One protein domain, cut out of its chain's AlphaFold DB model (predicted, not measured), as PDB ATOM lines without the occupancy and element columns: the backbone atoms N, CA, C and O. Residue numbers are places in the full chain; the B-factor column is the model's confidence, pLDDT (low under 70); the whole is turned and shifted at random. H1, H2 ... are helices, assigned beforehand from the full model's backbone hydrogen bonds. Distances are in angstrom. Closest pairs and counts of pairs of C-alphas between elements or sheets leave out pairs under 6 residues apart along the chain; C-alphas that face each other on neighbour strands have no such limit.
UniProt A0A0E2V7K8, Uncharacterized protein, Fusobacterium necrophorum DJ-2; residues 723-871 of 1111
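This is residues 723 to 871 of the 1111 residues of an uncharacterized protein of Fusobacterium necrophorum DJ-2 (UniProt A0A0E2V7K8). One long helix, H1, runs along most of the length of the domain, and the shorter helices cover it mainly from one side: H2, H3 and H4 cluster over its last part, H5 crosses it near its middle, and H7 runs alongside it, with short H8 beyond H7. H6 lies near the first part of H1, and the loop of residues 836 to 842 sticks out. The printed part has 149 residues with eight named helices, H1 to H8 in chain order, and no named strand; the class is all helix. It is compact, with a radius of gyration of the C-alphas of 16.8 A, in an elongated outline of 51 by 31 by 30 A.

H1, residues 723 to 753, is the hub, touching five helices. H2, residues 757 to 767, touches residues 746 to 753 of H1 alone, about perpendicular at 81 degrees; the closest C-alphas, of Arg 750 and Phe 760, are 6.2 A apart. H3, residues 775 to 786, touches residues 742 to 749 of H1 alone, at a steep tilt of 47 degrees, the same way, with C-alphas of Ser 745 and Val 782 closest at 6.6 A. H4, residues 792 to 797, touches H1, H2 and H3; its closest C-alphas to H2 are Leu 796 and Lys 767, 6.3 A. H5, residues 811 to 820, touches H3, closest at the C-alphas of Gly 776 and Ala 813, 4.8 A, and only just touches H1, with 3 pairs of C-alphas within 8 A. H6, residues 824 to 832, is near H1. H7, residues 848 to 861, touches H5, closest at the C-alphas of Ile 812 and Lys 851, 5.9 A, and is close but not clearly touching H1, at a shallow tilt of 24 degrees, the same way. H8, residues 864 to 867, touches H1, closest at the C-alphas of Phe 748 and Gln 867, 6.4 A. H2 and H7 are apart. Every O i to N i+4 pair is within hydrogen-bond range in H2, H3, H4, H6 and H7, against 26 of 27 in H1 and 4 of 6 in H5; H8 is too short for such a pair.

H1 measures 46.4 A, from C-alpha 723 at (336.805, 330.317, 285.891) to C-alpha 753 at (344.173, 353.883, 325.213). H2 measures 15.5 A, H3 16.3 A, H5 14.8 A and H7 19.9 A. H4, H6 and H8 are shorter, and H8 ends with C-alpha 867 at (350.916, 343.225, 320.025).

The C-alphas farthest apart, of Pro 756 and Ser 839, are 54.1 A apart. The printed part has no cut. The links H4 to H5 and H6 to H7 are long, with 13 and 15 residues. The mean pLDDT of the printed part is 73.7, and 49 residues are under 70, among them residues 817 to 851.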
ATOM      1  N   ILE A 723     335.409 329.882 285.844       59.69
ATOM      2  CA  ILE A 723     336.805 330.317 285.891       59.69
ATOM      3  C   ILE A 723     337.010 331.606 286.703       59.69
ATOM      4  O   ILE A 723     338.031 331.765 287.368       59.69
ATOM      5  N   LEU A 724     335.987 332.468 286.759       65.56
ATOM      6  CA  LEU A 724     335.975 333.637 287.633       65.56
ATOM      7  C   LEU A 724     335.991 333.236 289.112       65.56
ATOM      8  O   LEU A 724     336.503 333.999 289.926       65.56
ATOM      9  N   LEU A 725     335.496 332.041 289.484       71.00
ATOM     10  CA  LEU A 725     335.496 331.572 290.880       71.00
ATOM     11  C   LEU A 725     336.895 331.533 291.478       71.00
ATOM     12  O   LEU A 725     337.042 331.757 292.674       71.00
ATOM     13  N   PHE A 726     337.918 331.267 290.668       69.88
ATOM     14  CA  PHE A 726     339.293 331.281 291.147       69.88
ATOM     15  C   PHE A 726     339.707 332.677 291.625       69.88
ATOM     16  O   PHE A 726     340.216 332.830 292.735       69.88
ATOM     17  N   VAL A 727     339.371 333.698 290.836       70.44
ATOM     18  CA  VAL A 727     339.559 335.110 291.183       70.44
ATOM     19  C   VAL A 727     338.791 335.428 292.460       70.44
ATOM     20  O   VAL A 727     339.377 335.877 293.440       70.44
ATOM     21  N   PHE A 728     337.498 335.102 292.503       73.06
ATOM     22  CA  PHE A 728     336.666 335.310 293.689       73.06
ATOM     23  C   PHE A 728     337.260 334.693 294.958       73.06
ATOM     24  O   PHE A 728     337.273 335.342 296.002       73.06
ATOM     25  N   LYS A 729     337.766 333.456 294.879       77.69
ATOM     26  CA  LYS A 729     338.351 332.745 296.022       77.69
ATOM     27  C   LYS A 729     339.606 333.432 296.540       77.69
ATOM     28  O   LYS A 729     339.743 333.573 297.752       77.69
ATOM     29  N   TYR A 730     340.477 333.905 295.652       76.19
ATOM     30  CA  TYR A 730     341.678 334.635 296.055       76.19
ATOM     31  C   TYR A 730     341.330 335.898 296.853       76.19
ATOM     32  O   TYR A 730     341.913 336.173 297.899       76.19
ATOM     33  N   TYR A 731     340.302 336.625 296.424       74.69
ATOM     34  CA  TYR A 731     339.874 337.832 297.120       74.69
ATOM     35  C   TYR A 731     339.050 337.576 298.377       74.69
ATOM     36  O   TYR A 731     339.142 338.367 299.306       74.69
ATOM     37  N   GLN A 732     338.318 336.462 298.471       78.69
ATOM     38  CA  GLN A 732     337.762 336.011 299.755       78.69
ATOM     39  C   GLN A 732     338.874 335.841 300.800       78.69
ATOM     40  O   GLN A 732     338.696 336.212 301.960       78.69
ATOM     41  N   ILE A 733     340.032 335.323 300.382       79.94
ATOM     42  CA  ILE A 733     341.199 335.133 301.248       79.94
ATOM     43  C   ILE A 733     341.841 336.484 301.604       79.94
ATOM     44  O   ILE A 733     342.073 336.747 302.782       79.94
ATOM     45  N   ALA A 734     342.054 337.371 300.626       78.31
ATOM     46  CA  ALA A 734     342.616 338.705 300.866       78.31
ATOM     47  C   ALA A 734     341.703 339.594 301.729       78.31
ATOM     48  O   ALA A 734     342.159 340.250 302.658       78.31
ATOM     49  N   PHE A 735     340.395 339.592 301.470       78.94
ATOM     50  CA  PHE A 735     339.433 340.366 302.249       78.94
ATOM     51  C   PHE A 735     339.364 339.886 303.702       78.94
ATOM     52  O   PHE A 735     339.227 340.696 304.616       78.94
ATOM     53  N   LYS A 736     339.505 338.577 303.939       82.75
ATOM     54  CA  LYS A 736     339.657 338.048 305.296       82.75
ATOM     55  C   LYS A 736     340.916 338.603 305.975       82.75
ATOM     56  O   LYS A 736     340.798 339.088 307.091       82.75
ATOM     57  N   LEU A 737     342.066 338.604 305.291       83.94
ATOM     58  CA  LEU A 737     343.312 339.176 305.818       83.94
ATOM     59  C   LEU A 737     343.126 340.638 306.256       83.94
ATOM     60  O   LEU A 737     343.458 340.973 307.385       83.94
ATOM     61  N   PHE A 738     342.523 341.492 305.421       82.25
ATOM     62  CA  PHE A 738     342.264 342.892 305.794       82.25
ATOM     63  C   PHE A 738     341.342 343.037 307.012       82.25
ATOM     64  O   PHE A 738     341.575 343.906 307.847       82.25
ATOM     65  N   ASN A 739     340.323 342.182 307.136       81.44
ATOM     66  CA  ASN A 739     339.436 342.179 308.303       81.44
ATOM     67  C   ASN A 739     340.155 341.737 309.585       81.44
ATOM     68  O   ASN A 739     339.844 342.260 310.656       81.44
ATOM     69  N   ASP A 740     341.078 340.776 309.475       84.00
ATOM     70  CA  ASP A 740     341.906 340.325 310.594       84.00
ATOM     71  C   ASP A 740     342.863 341.459 311.024       84.00
ATOM     72  O   ASP A 740     342.954 341.757 312.209       84.00
ATOM     73  N   ILE A 741     343.475 342.184 310.076       86.06
ATOM     74  CA  ILE A 741     344.312 343.368 310.360       86.06
ATOM     75  C   ILE A 741     343.506 344.471 311.053       86.06
ATOM     76  O   ILE A 741     343.945 345.004 312.063       86.06
ATOM     77  N   GLU A 742     342.321 344.807 310.531       85.00
ATOM     78  CA  GLU A 742     341.442 345.829 311.120       85.00
ATOM     79  C   GLU A 742     341.118 345.508 312.585       85.00
ATOM     80  O   GLU A 742     341.187 346.384 313.444       85.00
ATOM     81  N   LEU A 743     340.828 344.237 312.873       85.69
ATOM     82  CA  LEU A 743     340.515 343.755 314.213       85.69
ATOM     83  C   LEU A 743     341.725 343.847 315.156       85.69
ATOM     84  O   LEU A 743     341.588 344.388 316.251       85.69
ATOM     85  N   TYR A 744     342.910 343.405 314.726       88.31
ATOM     86  CA  TYR A 744     344.130 343.523 315.535       88.31
ATOM     87  C   TYR A 744     344.498 344.983 315.811       88.31
ATOM     88  O   TYR A 744     344.777 345.333 316.954       88.31
ATOM     89  N   SER A 745     344.432 345.848 314.796       88.38
ATOM     90  CA  SER A 745     344.713 347.280 314.930       88.38
ATOM     91  C   SER A 745     343.782 347.967 315.933       88.38
ATOM     92  O   SER A 745     344.240 348.744 316.766       88.38
ATOM     93  N   LEU A 746     342.478 347.675 315.889       88.94
ATOM     94  CA  LEU A 746     341.510 348.258 316.824       88.94
ATOM     95  C   LEU A 746     341.760 347.823 318.272       88.94
ATOM     96  O   LEU A 746     341.703 348.659 319.171       88.94
ATOM     97  N   PHE A 747     342.041 346.538 318.498       88.19
ATOM     98  CA  PHE A 747     342.314 346.016 319.839       88.19
ATOM     99  C   PHE A 747     343.641 346.535 320.391       88.19
ATOM    100  O   PHE A 747     343.692 346.941 321.549       88.19
ATOM    101  N   PHE A 748     344.673 346.613 319.547       90.19
ATOM    102  CA  PHE A 748     345.962 347.204 319.895       90.19
ATOM    103  C   PHE A 748     345.811 348.647 320.383       90.19
ATOM    104  O   PHE A 748     346.230 348.984 321.491       90.19
ATOM    105  N   LEU A 749     345.164 349.497 319.583       90.50
ATOM    106  CA  LEU A 749     344.981 350.900 319.945       90.50
ATOM    107  C   LEU A 749     344.061 351.058 321.164       90.50
ATOM    108  O   LEU A 749     344.301 351.930 321.998       90.50
ATOM    109  N   ARG A 750     343.052 350.191 321.323       89.25
ATOM    110  CA  ARG A 750     342.226 350.160 322.538       89.25
ATOM    111  C   ARG A 750     343.072 349.855 323.771       89.25
ATOM    112  O   ARG A 750     342.937 350.573 324.757       89.25
ATOM    113  N   GLU A 751     343.924 348.831 323.725       86.38
ATOM    114  CA  GLU A 751     344.791 348.460 324.852       86.38
ATOM    115  C   GLU A 751     345.724 349.621 325.220       86.38
ATOM    116  O   GLU A 751     345.822 349.977 326.390       86.38
ATOM    117  N   LYS A 752     346.295 350.303 324.217       88.25
ATOM    118  CA  LYS A 752     347.096 351.521 324.423       88.25
ATOM    119  C   LYS A 752     346.303 352.680 325.024       88.25
ATOM    120  O   LYS A 752     346.845 353.426 325.828       88.25
ATOM    121  N   SER A 753     345.029 352.826 324.664       88.25
ATOM    122  CA  SER A 753     344.173 353.883 325.213       88.25
ATOM    123  C   SER A 753     343.746 353.646 326.668       88.25
ATOM    124  O   SER A 753     343.338 354.592 327.337       88.25
ATOM    125  N   GLY A 754     343.748 352.389 327.134       84.50
ATOM    126  CA  GLY A 754     343.224 351.992 328.448       84.50
ATOM    127  C   GLY A 754     341.704 352.149 328.626       84.50
ATOM    128  O   GLY A 754     341.195 351.973 329.732       84.50
ATOM    129  N   LYS A 755     340.953 352.489 327.570       86.19
ATOM    130  CA  LYS A 755     339.513 352.798 327.637       86.19
ATOM    131  C   LYS A 755     338.628 351.580 327.303       86.19
ATOM    132  O   LYS A 755     339.065 350.652 326.608       86.19
ATOM    133  N   PRO A 756     337.351 351.569 327.743       84.88
ATOM    134  CA  PRO A 756     336.351 350.635 327.227       84.88
ATOM    135  C   PRO A 756     336.246 350.726 325.699       84.88
ATOM    136  O   PRO A 756     336.378 351.816 325.132       84.88
ATOM    137  N   PHE A 757     336.015 349.593 325.033       81.50
ATOM    138  CA  PHE A 757     336.092 349.502 323.572       81.50
ATOM    139  C   PHE A 757     335.110 350.453 322.872       81.50
ATOM    140  O   PHE A 757     335.484 351.118 321.909       81.50
ATOM    141  N   GLU A 758     333.887 350.600 323.385       80.62
ATOM    142  CA  GLU A 758     332.861 351.483 322.818       80.62
ATOM    143  C   GLU A 758     333.254 352.960 322.920       80.62
ATOM    144  O   GLU A 758     333.033 353.733 321.984       80.62
ATOM    145  N   VAL A 759     333.856 353.344 324.051       85.75
ATOM    146  CA  VAL A 759     334.311 354.715 324.319       85.75
ATOM    147  C   VAL A 759     335.477 355.058 323.400       85.75
ATOM    148  O   VAL A 759     335.418 356.060 322.686       85.75
ATOM    149  N   PHE A 760     336.490 354.188 323.358       89.00
ATOM    150  CA  PHE A 760     337.641 354.333 322.470       89.00
ATOM    151  C   PHE A 760     337.214 354.396 320.998       89.00
ATOM    152  O   PHE A 760     337.633 355.283 320.258       89.00
ATOM    153  N   LEU A 761     336.336 353.489 320.564       84.75
ATOM    154  CA  LEU A 761     335.885 353.433 319.178       84.75
ATOM    155  C   LEU A 761     335.142 354.708 318.765       84.75
ATOM    156  O   LEU A 761     335.260 355.139 317.616       84.75
ATOM    157  N   LYS A 762     334.362 355.308 319.671       85.19
ATOM    158  CA  LYS A 762     333.669 356.576 319.417       85.19
ATOM    159  C   LYS A 762     334.660 357.729 319.273       85.19
ATOM    160  O   LYS A 762     334.588 358.457 318.287       85.19
ATOM    161  N   GLU A 763     335.610 357.836 320.196       88.44
ATOM    162  CA  GLU A 763     336.674 358.842 320.159       88.44
ATOM    163  C   GLU A 763     337.507 358.740 318.877       88.44
ATOM    164  O   GLU A 763     337.670 359.729 318.162       88.44
ATOM    165  N   LEU A 764     337.946 357.531 318.522       87.69
ATOM    166  CA  LEU A 764     338.689 357.271 317.293       87.69
ATOM    167  C   LEU A 764     337.895 357.715 316.055       87.69
ATOM    168  O   LEU A 764     338.429 358.408 315.188       87.69
ATOM    169  N   LYS A 765     336.605 357.359 315.978       86.31
ATOM    170  CA  LYS A 765     335.727 357.774 314.873       86.31
ATOM    171  C   LYS A 765     335.586 359.288 314.804       86.31
ATOM    172  O   LYS A 765     335.663 359.827 313.707       86.31
ATOM    173  N   ASP A 766     335.410 359.970 315.933       86.00
ATOM    174  CA  ASP A 766     335.236 361.426 315.977       86.00
ATOM    175  C   ASP A 766     336.468 362.190 315.457       86.00
ATOM    176  O   ASP A 766     336.322 363.286 314.906       86.00
ATOM    177  N   LYS A 767     337.664 361.599 315.582       88.38
ATOM    178  CA  LYS A 767     338.934 362.155 315.079       88.38
ATOM    179  C   LYS A 767     339.233 361.809 313.623       88.38
ATOM    180  O   LYS A 767     340.020 362.504 312.976       88.38
ATOM    181  N   MET A 768     338.581 360.785 313.080       86.00
ATOM    182  CA  MET A 768     338.682 360.424 311.668       86.00
ATOM    183  C   MET A 768     337.929 361.404 310.759       86.00
ATOM    184  O   MET A 768     336.964 362.079 311.137       86.00
ATOM    185  N   ILE A 769     338.366 361.475 309.501       77.62
ATOM    186  CA  ILE A 769     337.768 362.376 308.514       77.62
ATOM    187  C   ILE A 769     336.418 361.775 308.121       77.62
ATOM    188  O   ILE A 769     336.326 360.612 307.747       77.62
ATOM    189  N   GLY A 770     335.352 362.569 308.236       72.88
ATOM    190  CA  GLY A 770     333.983 362.101 307.994       72.88
ATOM    191  C   GLY A 770     333.313 361.423 309.196       72.88
ATOM    192  O   GLY A 770     332.181 360.968 309.054       72.88
ATOM    193  N   LYS A 771     333.959 361.406 310.374       78.38
ATOM    194  CA  LYS A 771     333.432 360.835 311.629       78.38
ATOM    195  C   LYS A 771     333.060 359.347 311.551       78.38
ATOM    196  O   LYS A 771     332.082 358.895 312.146       78.38
ATOM    197  N   GLN A 772     333.802 358.580 310.758       74.19
ATOM    198  CA  GLN A 772     333.562 357.155 310.525       74.19
ATOM    199  C   GLN A 772     334.879 356.388 310.531       74.19
ATOM    200  O   GLN A 772     335.935 356.964 310.290       74.19
ATOM    201  N   LEU A 773     334.807 355.078 310.789       74.06
ATOM    202  CA  LEU A 773     335.995 354.234 310.809       74.06
ATOM    203  C   LEU A 773     336.546 354.066 309.384       74.06
ATOM    204  O   LEU A 773     335.948 353.379 308.553       74.06
ATOM    205  N   ASN A 774     337.692 354.685 309.115       78.06
ATOM    206  CA  ASN A 774     338.412 354.579 307.855       78.06
ATOM    207  C   ASN A 774     339.666 353.720 308.045       78.06
ATOM    208  O   ASN A 774     340.494 353.993 308.909       78.06
ATOM    209  N   PHE A 775     339.822 352.691 307.212       80.81
ATOM    210  CA  PHE A 775     340.915 351.730 307.348       80.81
ATOM    211  C   PHE A 775     342.294 352.339 307.080       80.81
ATOM    212  O   PHE A 775     343.240 352.017 307.787       80.81
ATOM    213  N   GLY A 776     342.419 353.257 306.116       80.44
ATOM    214  CA  GLY A 776     343.685 353.953 305.867       80.44
ATOM    215  C   GLY A 776     344.091 354.841 307.040       80.44
ATOM    216  O   GLY A 776     345.234 354.788 307.480       80.44
ATOM    217  N   GLN A 777     343.134 355.578 307.612       85.00
ATOM    218  CA  GLN A 777     343.374 356.379 308.819       85.00
ATOM    219  C   GLN A 777     343.710 355.499 310.028       85.00
ATOM    220  O   GLN A 777     344.583 355.858 310.805       85.00
ATOM    221  N   LEU A 778     343.064 354.337 310.169       88.06
ATOM    222  CA  LEU A 778     343.368 353.374 311.228       88.06
ATOM    223  C   LEU A 778     344.817 352.877 311.133       88.06
ATOM    224  O   LEU A 778     345.536 352.910 312.125       88.06
ATOM    225  N   LEU A 779     345.250 352.444 309.946       87.25
ATOM    226  CA  LEU A 779     346.624 351.980 309.729       87.25
ATOM    227  C   LEU A 779     347.647 353.093 309.932       87.25
ATOM    228  O   LEU A 779     348.722 352.828 310.456       87.25
ATOM    229  N   TYR A 780     347.303 354.327 309.567       87.12
ATOM    230  CA  TYR A 780     348.157 355.475 309.831       87.12
ATOM    231  C   TYR A 780     348.368 355.701 311.332       87.12
ATOM    232  O   TYR A 780     349.499 355.875 311.764       87.12
ATOM    233  N   VAL A 781     347.311 355.622 312.148       89.31
ATOM    234  CA  VAL A 781     347.458 355.726 313.612       89.31
ATOM    235  C   VAL A 781     348.346 354.602 314.151       89.31
ATOM    236  O   VAL A 781     349.220 354.858 314.970       89.31
ATOM    237  N   VAL A 782     348.174 353.369 313.664       88.88
ATOM    238  CA  VAL A 782     349.041 352.239 314.047       88.88
ATOM    239  C   VAL A 782     350.500 352.504 313.675       88.88
ATOM    240  O   VAL A 782     351.382 352.280 314.497       88.88
ATOM    241  N   TYR A 783     350.750 353.016 312.470       86.81
ATOM    242  CA  TYR A 783     352.082 353.381 311.995       86.81
ATOM    243  C   TYR A 783     352.730 354.467 312.865       86.81
ATOM    244  O   TYR A 783     353.877 354.326 313.282       86.81
ATOM    245  N   GLU A 784     351.992 355.525 313.204       87.31
ATOM    246  CA  GLU A 784     352.501 356.598 314.063       87.31
ATOM    247  C   GLU A 784     352.855 356.084 315.468       87.31
ATOM    248  O   GLU A 784     353.888 356.465 316.018       87.31
ATOM    249  N   VAL A 785     352.043 355.182 316.031       88.44
ATOM    250  CA  VAL A 785     352.289 354.611 317.365       88.44
ATOM    251  C   VAL A 785     353.446 353.610 317.360       88.44
ATOM    252  O   VAL A 785     354.293 353.669 318.243       88.44
ATOM    253  N   LEU A 786     353.488 352.674 316.406       85.25
ATOM    254  CA  LEU A 786     354.441 351.553 316.429       85.25
ATOM    255  C   LEU A 786     355.752 351.844 315.701       85.25
ATOM    256  O   LEU A 786     356.794 351.357 316.124       85.25
ATOM    257  N   VAL A 787     355.715 352.619 314.615       82.44
ATOM    258  CA  VAL A 787     356.908 352.906 313.801       82.44
ATOM    259  C   VAL A 787     357.518 354.248 314.185       82.44
ATOM    260  O   VAL A 787     358.734 354.350 314.328       82.44
ATOM    261  N   LYS A 788     356.691 355.280 314.395       84.12
ATOM    262  CA  LYS A 788     357.181 356.599 314.832       84.12
ATOM    263  C   LYS A 788     357.212 356.793 316.347       84.12
ATOM    264  O   LYS A 788     357.655 357.849 316.789       84.12
ATOM    265  N   ASN A 789     356.784 355.797 317.125       84.50
ATOM    266  CA  ASN A 789     356.782 355.827 318.591       84.50
ATOM    267  C   ASN A 789     356.068 357.054 319.193       84.50
ATOM    268  O   ASN A 789     356.505 357.589 320.210       84.50
ATOM    269  N   LYS A 790     354.984 357.525 318.564       87.38
ATOM    270  CA  LYS A 790     354.182 358.644 319.078       87.38
ATOM    271  C   LYS A 790     353.123 358.186 320.073       87.38
ATOM    272  O   LYS A 790     352.603 357.073 319.974       87.38
ATOM    273  N   ASP A 791     352.758 359.075 320.994       88.44
ATOM    274  CA  ASP A 791     351.683 358.804 321.944       88.44
ATOM    275  C   ASP A 791     350.301 358.861 321.269       88.44
ATOM    276  O   ASP A 791     349.995 359.733 320.450       88.44
ATOM    277  N   LEU A 792     349.432 357.919 321.639       90.00
ATOM    278  CA  LEU A 792     348.086 357.811 321.092       90.00
ATOM    279  C   LEU A 792     347.226 359.023 321.475       90.00
ATOM    280  O   LEU A 792     346.423 359.471 320.655       90.00
ATOM    281  N   SER A 793     347.395 359.574 322.681       86.25
ATOM    282  CA  SER A 793     346.648 360.759 323.134       86.25
ATOM    283  C   SER A 793     346.906 361.971 322.246       86.25
ATOM    284  O   SER A 793     345.970 362.684 321.890       86.25
ATOM    285  N   GLU A 794     348.168 362.177 321.868       86.12
ATOM    286  CA  GLU A 794     348.605 363.269 320.996       86.12
ATOM    287  C   GLU A 794     348.060 363.092 319.575       86.12
ATOM    288  O   GLU A 794     347.521 364.024 318.978       86.12
ATOM    289  N   ILE A 795     348.100 361.870 319.038       86.62
ATOM    290  CA  ILE A 795     347.529 361.592 317.711       86.62
ATOM    291  C   ILE A 795     346.016 361.853 317.711       86.62
ATOM    292  O   ILE A 795     345.469 362.402 316.753       86.62
ATOM    293  N   LEU A 796     345.328 361.476 318.793       88.00
ATOM    294  CA  LEU A 796     343.891 361.677 318.950       88.00
ATOM    295  C   LEU A 796     343.521 363.103 319.388       88.00
ATOM    296  O   LEU A 796     342.330 363.427 319.398       88.00
ATOM    297  N   SER A 797     344.461 363.997 319.717       85.31
ATOM    298  CA  SER A 797     344.106 365.394 320.009       85.31
ATOM    299  C   SER A 797     343.687 366.142 318.743       85.31
ATOM    300  O   SER A 797     342.742 366.936 318.784       85.31
ATOM    301  N   GLU A 798     344.273 365.791 317.599       83.25
ATOM    302  CA  GLU A 798     344.007 366.411 316.303       83.25
ATOM    303  C   GLU A 798     343.136 365.541 315.382       83.25
ATOM    304  O   GLU A 798     342.796 364.395 315.679       83.25
ATOM    305  N   ARG A 799     342.715 366.105 314.243       85.38
ATOM    306  CA  ARG A 799     342.084 365.302 313.187       85.38
ATOM    307  C   ARG A 799     343.148 364.502 312.449       85.38
ATOM    308  O   ARG A 799     344.117 365.070 311.956       85.38
ATOM    309  N   ILE A 800     342.899 363.210 312.277       83.81
ATOM    310  CA  ILE A 800     343.820 362.297 311.599       83.81
ATOM    311  C   ILE A 800     343.804 362.589 310.089       83.81
ATOM    312  O   ILE A 800     342.783 362.365 309.440       83.81
ATOM    313  N   ASP A 801     344.911 363.037 309.494       80.38
ATOM    314  CA  ASP A 801     345.034 363.206 308.034       80.38
ATOM    315  C   ASP A 801     346.382 362.693 307.510       80.38
ATOM    316  O   ASP A 801     347.377 363.412 307.476       80.38
ATOM    317  N   TYR A 802     346.389 361.441 307.050       77.19
ATOM    318  CA  TYR A 802     347.591 360.774 306.544       77.19
ATOM    319  C   TYR A 802     348.053 361.289 305.173       77.19
ATOM    320  O   TYR A 802     349.153 360.968 304.739       77.19
ATOM    321  N   ARG A 803     347.246 362.093 304.462       71.56
ATOM    322  CA  ARG A 803     347.588 362.575 303.106       71.56
ATOM    323  C   ARG A 803     348.750 363.568 303.091       71.56
ATOM    324  O   ARG A 803     349.284 363.857 302.027       71.56
ATOM    325  N   LYS A 804     349.106 364.112 304.254       65.94
ATOM    326  CA  LYS A 804     350.238 365.029 304.425       65.94
ATOM    327  C   LYS A 804     351.566 364.298 304.633       65.94
ATOM    328  O   LYS A 804     352.613 364.931 304.570       65.94
ATOM    329  N   ASP A 805     351.524 362.993 304.884       68.50
ATOM    330  CA  ASP A 805     352.686 362.198 305.252       68.50
ATOM    331  C   ASP A 805     353.173 361.360 304.067       68.50
ATOM    332  O   ASP A 805     352.580 360.339 303.723       68.50
ATOM    333  N   MET A 806     354.260 361.800 303.430       61.06
ATOM    334  CA  MET A 806     354.844 361.094 302.282       61.06
ATOM    335  C   MET A 806     355.442 359.728 302.653       61.06
ATOM    336  O   MET A 806     355.625 358.896 301.766       61.06
ATOM    337  N   CYS A 807     355.740 359.476 303.934       64.06
ATOM    338  CA  CYS A 807     356.320 358.210 304.389       64.06
ATOM    339  C   CYS A 807     355.269 357.100 304.541       64.06
ATOM    340  O   CYS A 807     355.619 355.921 304.518       64.06
ATOM    341  N   PHE A 808     353.982 357.449 304.657       70.50
ATOM    342  CA  PHE A 808     352.895 356.477 304.735       70.50
ATOM    343  C   PHE A 808     352.284 356.217 303.350       70.50
ATOM    344  O   PHE A 808     351.639 357.077 302.749       70.50
ATOM    345  N   SER A 809     352.443 354.993 302.838       66.88
ATOM    346  CA  SER A 809     351.889 354.620 301.532       66.88
ATOM    347  C   SER A 809     350.372 354.407 301.603       66.88
ATOM    348  O   SER A 809     349.879 353.331 301.955       66.88
ATOM    349  N   ALA A 810     349.613 355.426 301.189       62.38
ATOM    350  CA  ALA A 810     348.152 355.377 301.062       62.38
ATOM    351  C   ALA A 810     347.644 354.190 300.212       62.38
ATOM    352  O   ALA A 810     346.542 353.679 300.432       62.38
ATOM    353  N   GLU A 811     348.466 353.708 299.276       62.66
ATOM    354  CA  GLU A 811     348.128 352.652 298.314       62.66
ATOM    355  C   GLU A 811     347.727 351.320 298.956       62.66
ATOM    356  O   GLU A 811     346.999 350.525 298.338       62.66
ATOM    357  N   ILE A 812     348.214 351.076 300.177       64.38
ATOM    358  CA  ILE A 812     347.971 349.879 300.986       64.38
ATOM    359  C   ILE A 812     346.493 349.812 301.426       64.38
ATOM    360  O   ILE A 812     345.892 348.733 301.450       64.38
ATOM    361  N   ALA A 813     345.869 350.963 301.697       66.19
ATOM    362  CA  ALA A 813     344.474 351.059 302.127       66.19
ATOM    363  C   ALA A 813     343.475 351.008 300.957       66.19
ATOM    364  O   ALA A 813     342.344 350.537 301.121       66.19
ATOM    365  N   ASP A 814     343.891 351.433 299.762       66.50
ATOM    366  CA  ASP A 814     343.023 351.514 298.583       66.50
ATOM    367  C   ASP A 814     342.418 350.166 298.188       66.50
ATOM    368  O   ASP A 814     341.255 350.102 297.795       66.50
ATOM    369  N   LEU A 815     343.184 349.069 298.295       65.31
ATOM    370  CA  LEU A 815     342.674 347.738 297.949       65.31
ATOM    371  C   LEU A 815     341.551 347.309 298.903       65.31
ATOM    372  O   LEU A 815     340.549 346.755 298.452       65.31
ATOM    373  N   ARG A 816     341.687 347.596 300.204       71.19
ATOM    374  CA  ARG A 816     340.627 347.340 301.185       71.19
ATOM    375  C   ARG A 816     339.409 348.193 300.878       71.19
ATOM    376  O   ARG A 816     338.320 347.638 300.813       71.19
ATOM    377  N   ASN A 817     339.585 349.499 300.667       67.88
ATOM    378  CA  ASN A 817     338.480 350.421 300.386       67.88
ATOM    379  C   ASN A 817     337.693 349.984 299.148       67.88
ATOM    380  O   ASN A 817     336.470 349.892 299.167       67.88
ATOM    381  N   PHE A 818     338.407 349.593 298.101       64.06
ATOM    382  CA  PHE A 818     337.818 349.058 296.887       64.06
ATOM    383  C   PHE A 818     336.991 347.780 297.111       64.06
ATOM    384  O   PHE A 818     335.905 347.632 296.547       64.06
ATOM    385  N   LEU A 819     337.480 346.864 297.953       62.50
ATOM    386  CA  LEU A 819     336.749 345.652 298.331       62.50
ATOM    387  C   LEU A 819     335.559 345.959 299.260       62.50
ATOM    388  O   LEU A 819     334.510 345.334 299.117       62.50
ATOM    389  N   SER A 820     335.694 346.918 300.181       64.06
ATOM    390  CA  SER A 820     334.661 347.282 301.162       64.06
ATOM    391  C   SER A 820     333.534 348.136 300.589       64.06
ATOM    392  O   SER A 820     332.427 348.065 301.110       64.06
ATOM    393  N   HIS A 821     333.796 348.894 299.518       64.25
ATOM    394  CA  HIS A 821     332.784 349.630 298.750       64.25
ATOM    395  C   HIS A 821     332.059 348.760 297.717       64.25
ATOM    396  O   HIS A 821     331.231 349.228 296.937       64.25
ATOM    397  N   LEU A 822     332.352 347.453 297.711       62.94
ATOM    398  CA  LEU A 822     331.549 346.447 297.023       62.94
ATOM    399  C   LEU A 822     331.406 346.685 295.501       62.94
ATOM    400  O   LEU A 822     330.450 346.223 294.872       62.94
ATOM    401  N   ASN A 823     332.388 347.358 294.886       62.62
ATOM    402  CA  ASN A 823     332.398 347.695 293.462       62.62
ATOM    403  C   ASN A 823     332.930 346.532 292.611       62.62
ATOM    404  O   ASN A 823     334.062 346.521 292.114       62.62
ATOM    405  N   TYR A 824     332.079 345.522 292.441       63.69
ATOM    406  CA  TYR A 824     332.463 344.268 291.805       63.69
ATOM    407  C   TYR A 824     332.835 344.418 290.311       63.69
ATOM    408  O   TYR A 824     333.704 343.710 289.794       63.69
ATOM    409  N   SER A 825     332.226 345.371 289.598       58.06
ATOM    410  CA  SER A 825     332.539 345.611 288.183       58.06
ATOM    411  C   SER A 825     333.939 346.174 287.970       58.06
ATOM    412  O   SER A 825     334.676 345.650 287.135       58.06
ATOM    413  N   LYS A 826     334.340 347.193 288.747       60.34
ATOM    414  CA  LYS A 826     335.706 347.723 288.660       60.34
ATOM    415  C   LYS A 826     336.717 346.669 289.097       60.34
ATOM    416  O   LYS A 826     337.835 346.640 288.592       60.34
ATOM    417  N   PHE A 827     336.334 345.808 290.039       61.47
ATOM    418  CA  PHE A 827     337.179 344.735 290.556       61.47
ATOM    419  C   PHE A 827     337.600 343.752 289.484       61.47
ATOM    420  O   PHE A 827     338.786 343.435 289.358       61.47
ATOM    421  N   LEU A 828     336.642 343.331 288.670       59.28
ATOM    422  CA  LEU A 828     336.953 342.554 287.491       59.28
ATOM    423  C   LEU A 828     337.796 343.378 286.535       59.28
ATOM    424  O   LEU A 828     338.855 342.912 286.154       59.28
ATOM    425  N   ASP A 829     337.402 344.607 286.208       59.72
ATOM    426  CA  ASP A 829     338.145 345.426 285.245       59.72
ATOM    427  C   ASP A 829     339.630 345.601 285.644       59.72
ATOM    428  O   ASP A 829     340.504 345.501 284.788       59.72
ATOM    429  N   ASN A 830     339.950 345.760 286.932       57.91
ATOM    430  CA  ASN A 830     341.331 345.811 287.425       57.91
ATOM    431  C   ASN A 830     342.049 344.454 287.353       57.91
ATOM    432  O   ASN A 830     343.208 344.402 286.956       57.91
ATOM    433  N   PHE A 831     341.375 343.350 287.685       57.91
ATOM    434  CA  PHE A 831     341.943 342.005 287.535       57.91
ATOM    435  C   PHE A 831     342.187 341.621 286.062       57.91
ATOM    436  O   PHE A 831     343.143 340.900 285.740       57.91
ATOM    437  N   MET A 832     341.307 342.100 285.179       54.38
ATOM    438  CA  MET A 832     341.306 341.808 283.752       54.38
ATOM    439  C   MET A 832     342.317 342.657 282.966       54.38
ATOM    440  O   MET A 832     342.615 342.312 281.829       54.38
ATOM    441  N   LYS A 833     342.892 343.720 283.547       56.44
ATOM    442  CA  LYS A 833     344.020 344.438 282.932       56.44
ATOM    443  C   LYS A 833     345.240 343.515 282.851       56.44
ATOM    444  O   LYS A 833     345.590 342.820 283.812       56.44
ATOM    445  N   ILE A 834     345.873 343.491 281.685       49.50
ATOM    446  CA  ILE A 834     347.059 342.681 281.412       49.50
ATOM    447  C   ILE A 834     348.230 343.614 281.193       49.50
ATOM    448  O   ILE A 834     348.123 344.573 280.436       49.50
ATOM    449  N   ASN A 835     349.345 343.321 281.858       50.53
ATOM    450  CA  ASN A 835     350.603 343.970 281.550       50.53
ATOM    451  C   ASN A 835     351.259 343.190 280.400       50.53
ATOM    452  O   ASN A 835     352.023 342.253 280.624       50.53
ATOM    453  N   THR A 836     350.847 343.486 279.166       40.34
ATOM    454  CA  THR A 836     351.357 342.820 277.956       40.34
ATOM    455  C   THR A 836     352.731 343.335 277.532       40.34
ATOM    456  O   THR A 836     353.385 342.699 276.710       40.34
ATOM    457  N   ASN A 837     353.204 344.452 278.093       38.56
ATOM    458  CA  ASN A 837     354.445 345.077 277.656       38.56
ATOM    459  C   ASN A 837     355.590 344.739 278.608       38.56
ATOM    460  O   ASN A 837     355.630 345.180 279.752       38.56
ATOM    461  N   LYS A 838     356.570 343.987 278.096       43.56
ATOM    462  CA  LYS A 838     357.865 343.756 278.755       43.56
ATOM    463  C   LYS A 838     358.701 345.041 278.920       43.56
ATOM    464  O   LYS A 838     359.726 344.978 279.577       43.56
ATOM    465  N   SER A 839     358.290 346.162 278.323       37.03
ATOM    466  CA  SER A 839     359.046 347.421 278.258       37.03
ATOM    467  C   SER A 839     358.508 348.549 279.146       37.03
ATOM    468  O   SER A 839     359.133 349.599 279.213       37.03
ATOM    469  N   ASP A 840     357.365 348.368 279.814       39.16
ATOM    470  CA  ASP A 840     356.800 349.380 280.715       39.16
ATOM    471  C   ASP A 840     357.135 349.031 282.175       39.16
ATOM    472  O   ASP A 840     356.262 348.687 282.972       39.16
ATOM    473  N   GLU A 841     358.416 349.122 282.539       40.50
ATOM    474  CA  GLU A 841     358.869 349.029 283.941       40.50
ATOM    475  C   GLU A 841     358.341 350.197 284.805       40.50
ATOM    476  O   GLU A 841     358.318 350.099 286.026       40.50
ATOM    477  N   ASN A 842     357.814 351.258 284.175       35.69
ATOM    478  CA  ASN A 842     357.421 352.511 284.833       35.69
ATOM    479  C   ASN A 842     355.909 352.800 284.869       35.69
ATOM    480  O   ASN A 842     355.507 353.910 285.217       35.69
ATOM    481  N   LYS A 843     355.037 351.840 284.539       39.78
ATOM    482  CA  LYS A 843     353.602 351.967 284.848       39.78
ATOM    483  C   LYS A 843     353.220 350.905 285.861       39.78
ATOM    484  O   LYS A 843     352.986 349.755 285.498       39.78
ATOM    485  N   GLU A 844     353.118 351.325 287.121       39.75
ATOM    486  CA  GLU A 844     352.449 350.622 288.218       39.75
ATOM    487  C   GLU A 844     350.983 350.323 287.856       39.75
ATOM    488  O   GLU A 844     350.030 350.904 288.374       39.75
ATOM    489  N   VAL A 845     350.751 349.398 286.929       41.59
ATOM    490  CA  VAL A 845     349.428 348.825 286.719       41.59
ATOM    491  C   VAL A 845     349.198 347.886 287.901       41.59
ATOM    492  O   VAL A 845     349.555 346.712 287.857       41.59
ATOM    493  N   LEU A 846     348.663 348.473 288.980       49.97
ATOM    494  CA  LEU A 846     348.241 347.883 290.252       49.97
ATOM    495  C   LEU A 846     347.944 346.374 290.162       49.97
ATOM    496  O   LEU A 846     346.823 345.974 289.837       49.97
ATOM    497  N   ILE A 847     348.909 345.531 290.534       55.84
ATOM    498  CA  ILE A 847     348.662 344.099 290.721       55.84
ATOM    499  C   ILE A 847     348.201 343.888 292.176       55.84
ATOM    500  O   ILE A 847     348.931 344.242 293.103       55.84
ATOM    501  N   PRO A 848     347.012 343.306 292.429       59.94
ATOM    502  CA  PRO A 848     346.501 343.062 293.782       59.94
ATOM    503  C   PRO A 848     347.459 342.279 294.692       59.94
ATOM    504  O   PRO A 848     347.462 342.500 295.898       59.94
ATOM    505  N   SER A 849     348.281 341.386 294.133       60.06
ATOM    506  CA  SER A 849     349.318 340.666 294.880       60.06
ATOM    507  C   SER A 849     350.386 341.599 295.448       60.06
ATOM    508  O   SER A 849     350.690 341.476 296.624       60.06
ATOM    509  N   ILE A 850     350.866 342.580 294.678       64.19
ATOM    510  CA  ILE A 850     351.850 343.573 295.142       64.19
ATOM    511  C   ILE A 850     351.279 344.386 296.310       64.19
ATOM    512  O   ILE A 850     351.960 344.610 297.304       64.19
ATOM    513  N   LYS A 851     350.002 344.784 296.249       68.44
ATOM    514  CA  LYS A 851     349.354 345.490 297.369       68.44
ATOM    515  C   LYS A 851     349.230 344.625 298.622       68.44
ATOM    516  O   LYS A 851     349.412 345.124 299.725       68.44
ATOM    517  N   ILE A 852     348.938 343.335 298.456       73.62
ATOM    518  CA  ILE A 852     348.910 342.387 299.576       73.62
ATOM    519  C   ILE A 852     350.319 342.189 300.148       73.62
ATOM    520  O   ILE A 852     350.459 342.191 301.363       73.62
ATOM    521  N   GLN A 853     351.358 342.100 299.312       70.88
ATOM    522  CA  GLN A 853     352.753 342.042 299.764       70.88
ATOM    523  C   GLN A 853     353.136 343.292 300.557       70.88
ATOM    524  O   GLN A 853     353.650 343.163 301.660       70.88
ATOM    525  N   LYS A 854     352.843 344.496 300.037       73.56
ATOM    526  CA  LYS A 854     353.072 345.761 300.761       73.56
ATOM    527  C   LYS A 854     352.340 345.760 302.112       73.56
ATOM    528  O   LYS A 854     352.910 346.176 303.110       73.56
ATOM    529  N   MET A 855     351.109 345.242 302.161       77.38
ATOM    530  CA  MET A 855     350.354 345.107 303.411       77.38
ATOM    531  C   MET A 855     350.991 344.107 304.388       77.38
ATOM    532  O   MET A 855     351.057 344.384 305.579       77.38
ATOM    533  N   ILE A 856     351.450 342.947 303.916       75.50
ATOM    534  CA  ILE A 856     352.123 341.956 304.768       75.50
ATOM    535  C   ILE A 856     353.435 342.533 305.312       75.50
ATOM    536  O   ILE A 856     353.636 342.478 306.520       75.50
ATOM    537  N   LYS A 857     354.237 343.193 304.464       74.31
ATOM    538  CA  LYS A 857     355.448 343.919 304.885       74.31
ATOM    539  C   LYS A 857     355.125 344.959 305.964       74.31
ATOM    540  O   LYS A 857     355.763 344.960 307.005       74.31
ATOM    541  N   PHE A 858     354.062 345.749 305.785       78.00
ATOM    542  CA  PHE A 858     353.597 346.708 306.795       78.00
ATOM    543  C   PHE A 858     353.237 346.050 308.140       78.00
ATOM    544  O   PHE A 858     353.623 346.543 309.197       78.00
ATOM    545  N   ILE A 859     352.489 344.938 308.123       77.81
ATOM    546  CA  ILE A 859     352.115 344.197 309.344       77.81
ATOM    547  C   ILE A 859     353.361 343.739 310.103       77.81
ATOM    548  O   ILE A 859     353.366 343.745 311.336       77.81
ATOM    549  N   GLU A 860     354.368 343.289 309.362       70.88
ATOM    550  CA  GLU A 860     355.611 342.755 309.902       70.88
ATOM    551  C   GLU A 860     356.516 343.861 310.438       70.88
ATOM    552  O   GLU A 860     356.972 343.742 311.569       70.88
ATOM    553  N   GLU A 861     356.676 344.969 309.708       71.81
ATOM    554  CA  GLU A 861     357.372 346.177 310.181       71.81
ATOM    555  C   GLU A 861     356.751 346.722 311.471       71.81
ATOM    556  O   GLU A 861     357.459 347.109 312.395       71.81
ATOM    557  N   CYS A 862     355.418 346.706 311.571       74.06
ATOM    558  CA  CYS A 862     354.717 347.110 312.788       74.06
ATOM    559  C   CYS A 862     354.754 346.037 313.890       74.06
ATOM    560  O   CYS A 862     354.266 346.283 314.990       74.06
ATOM    561  N   ASN A 863     355.230 344.822 313.599       75.12
ATOM    562  CA  ASN A 863     355.118 343.644 314.460       75.12
ATOM    563  C   ASN A 863     353.702 343.474 315.063       75.12
ATOM    564  O   ASN A 863     353.526 343.078 316.216       75.12
ATOM    565  N   LEU A 864     352.658 343.791 314.286       78.69
ATOM    566  CA  LEU A 864     351.283 343.922 314.795       78.69
ATOM    567  C   LEU A 864     350.745 342.601 315.379       78.69
ATOM    568  O   LEU A 864     349.893 342.599 316.264       78.69
ATOM    569  N   GLN A 865     351.258 341.466 314.898       73.06
ATOM    570  CA  GLN A 865     350.854 340.130 315.341       73.06
ATOM    571  C   GLN A 865     351.260 339.784 316.772       73.06
ATOM    572  O   GLN A 865     350.595 338.950 317.379       73.06
ATOM    573  N   SER A 866     352.335 340.377 317.288       73.12
ATOM    574  CA  SER A 866     352.781 340.151 318.669       73.12
ATOM    575  C   SER A 866     352.141 341.124 319.660       73.12
ATOM    576  O   SER A 866     352.208 340.892 320.864       73.12
ATOM    577  N   GLN A 867     351.491 342.186 319.170       80.50
ATOM    578  CA  GLN A 867     350.916 343.225 320.025       80.50
ATOM    579  C   GLN A 867     349.644 342.764 320.750       80.50
ATOM    580  O   GLN A 867     349.423 343.145 321.896       80.50
ATOM    581  N   ILE A 868     348.812 341.944 320.097       83.50
ATOM    582  CA  ILE A 868     347.560 341.412 320.656       83.50
ATOM    583  C   ILE A 868     347.528 339.894 320.509       83.50
ATOM    584  O   ILE A 868     347.682 339.366 319.407       83.50
ATOM    585  N   ASP A 869     347.250 339.193 321.609       78.31
ATOM    586  CA  ASP A 869     347.143 337.738 321.604       78.31
ATOM    587  C   ASP A 869     345.693 337.270 321.389       78.31
ATOM    588  O   ASP A 869     344.824 337.406 322.254       78.31
ATOM    589  N   PHE A 870     345.444 336.697 320.211       79.38
ATOM    590  CA  PHE A 870     344.222 335.956 319.864       79.38
ATOM    591  C   PHE A 870     344.486 334.453 319.656       79.38
ATOM    592  O   PHE A 870     343.598 333.736 319.167       79.38
ATOM    593  N   ASP A 871     345.703 333.979 319.956       74.69
ATOM    594  CA  ASP A 871     346.195 332.627 319.666       74.69
ATOM    595  C   ASP A 871     345.890 332.221 318.205       74.69
ATOM    596  O   ASP A 871     345.258 331.203 317.884       74.69
TER     597      ASP A 871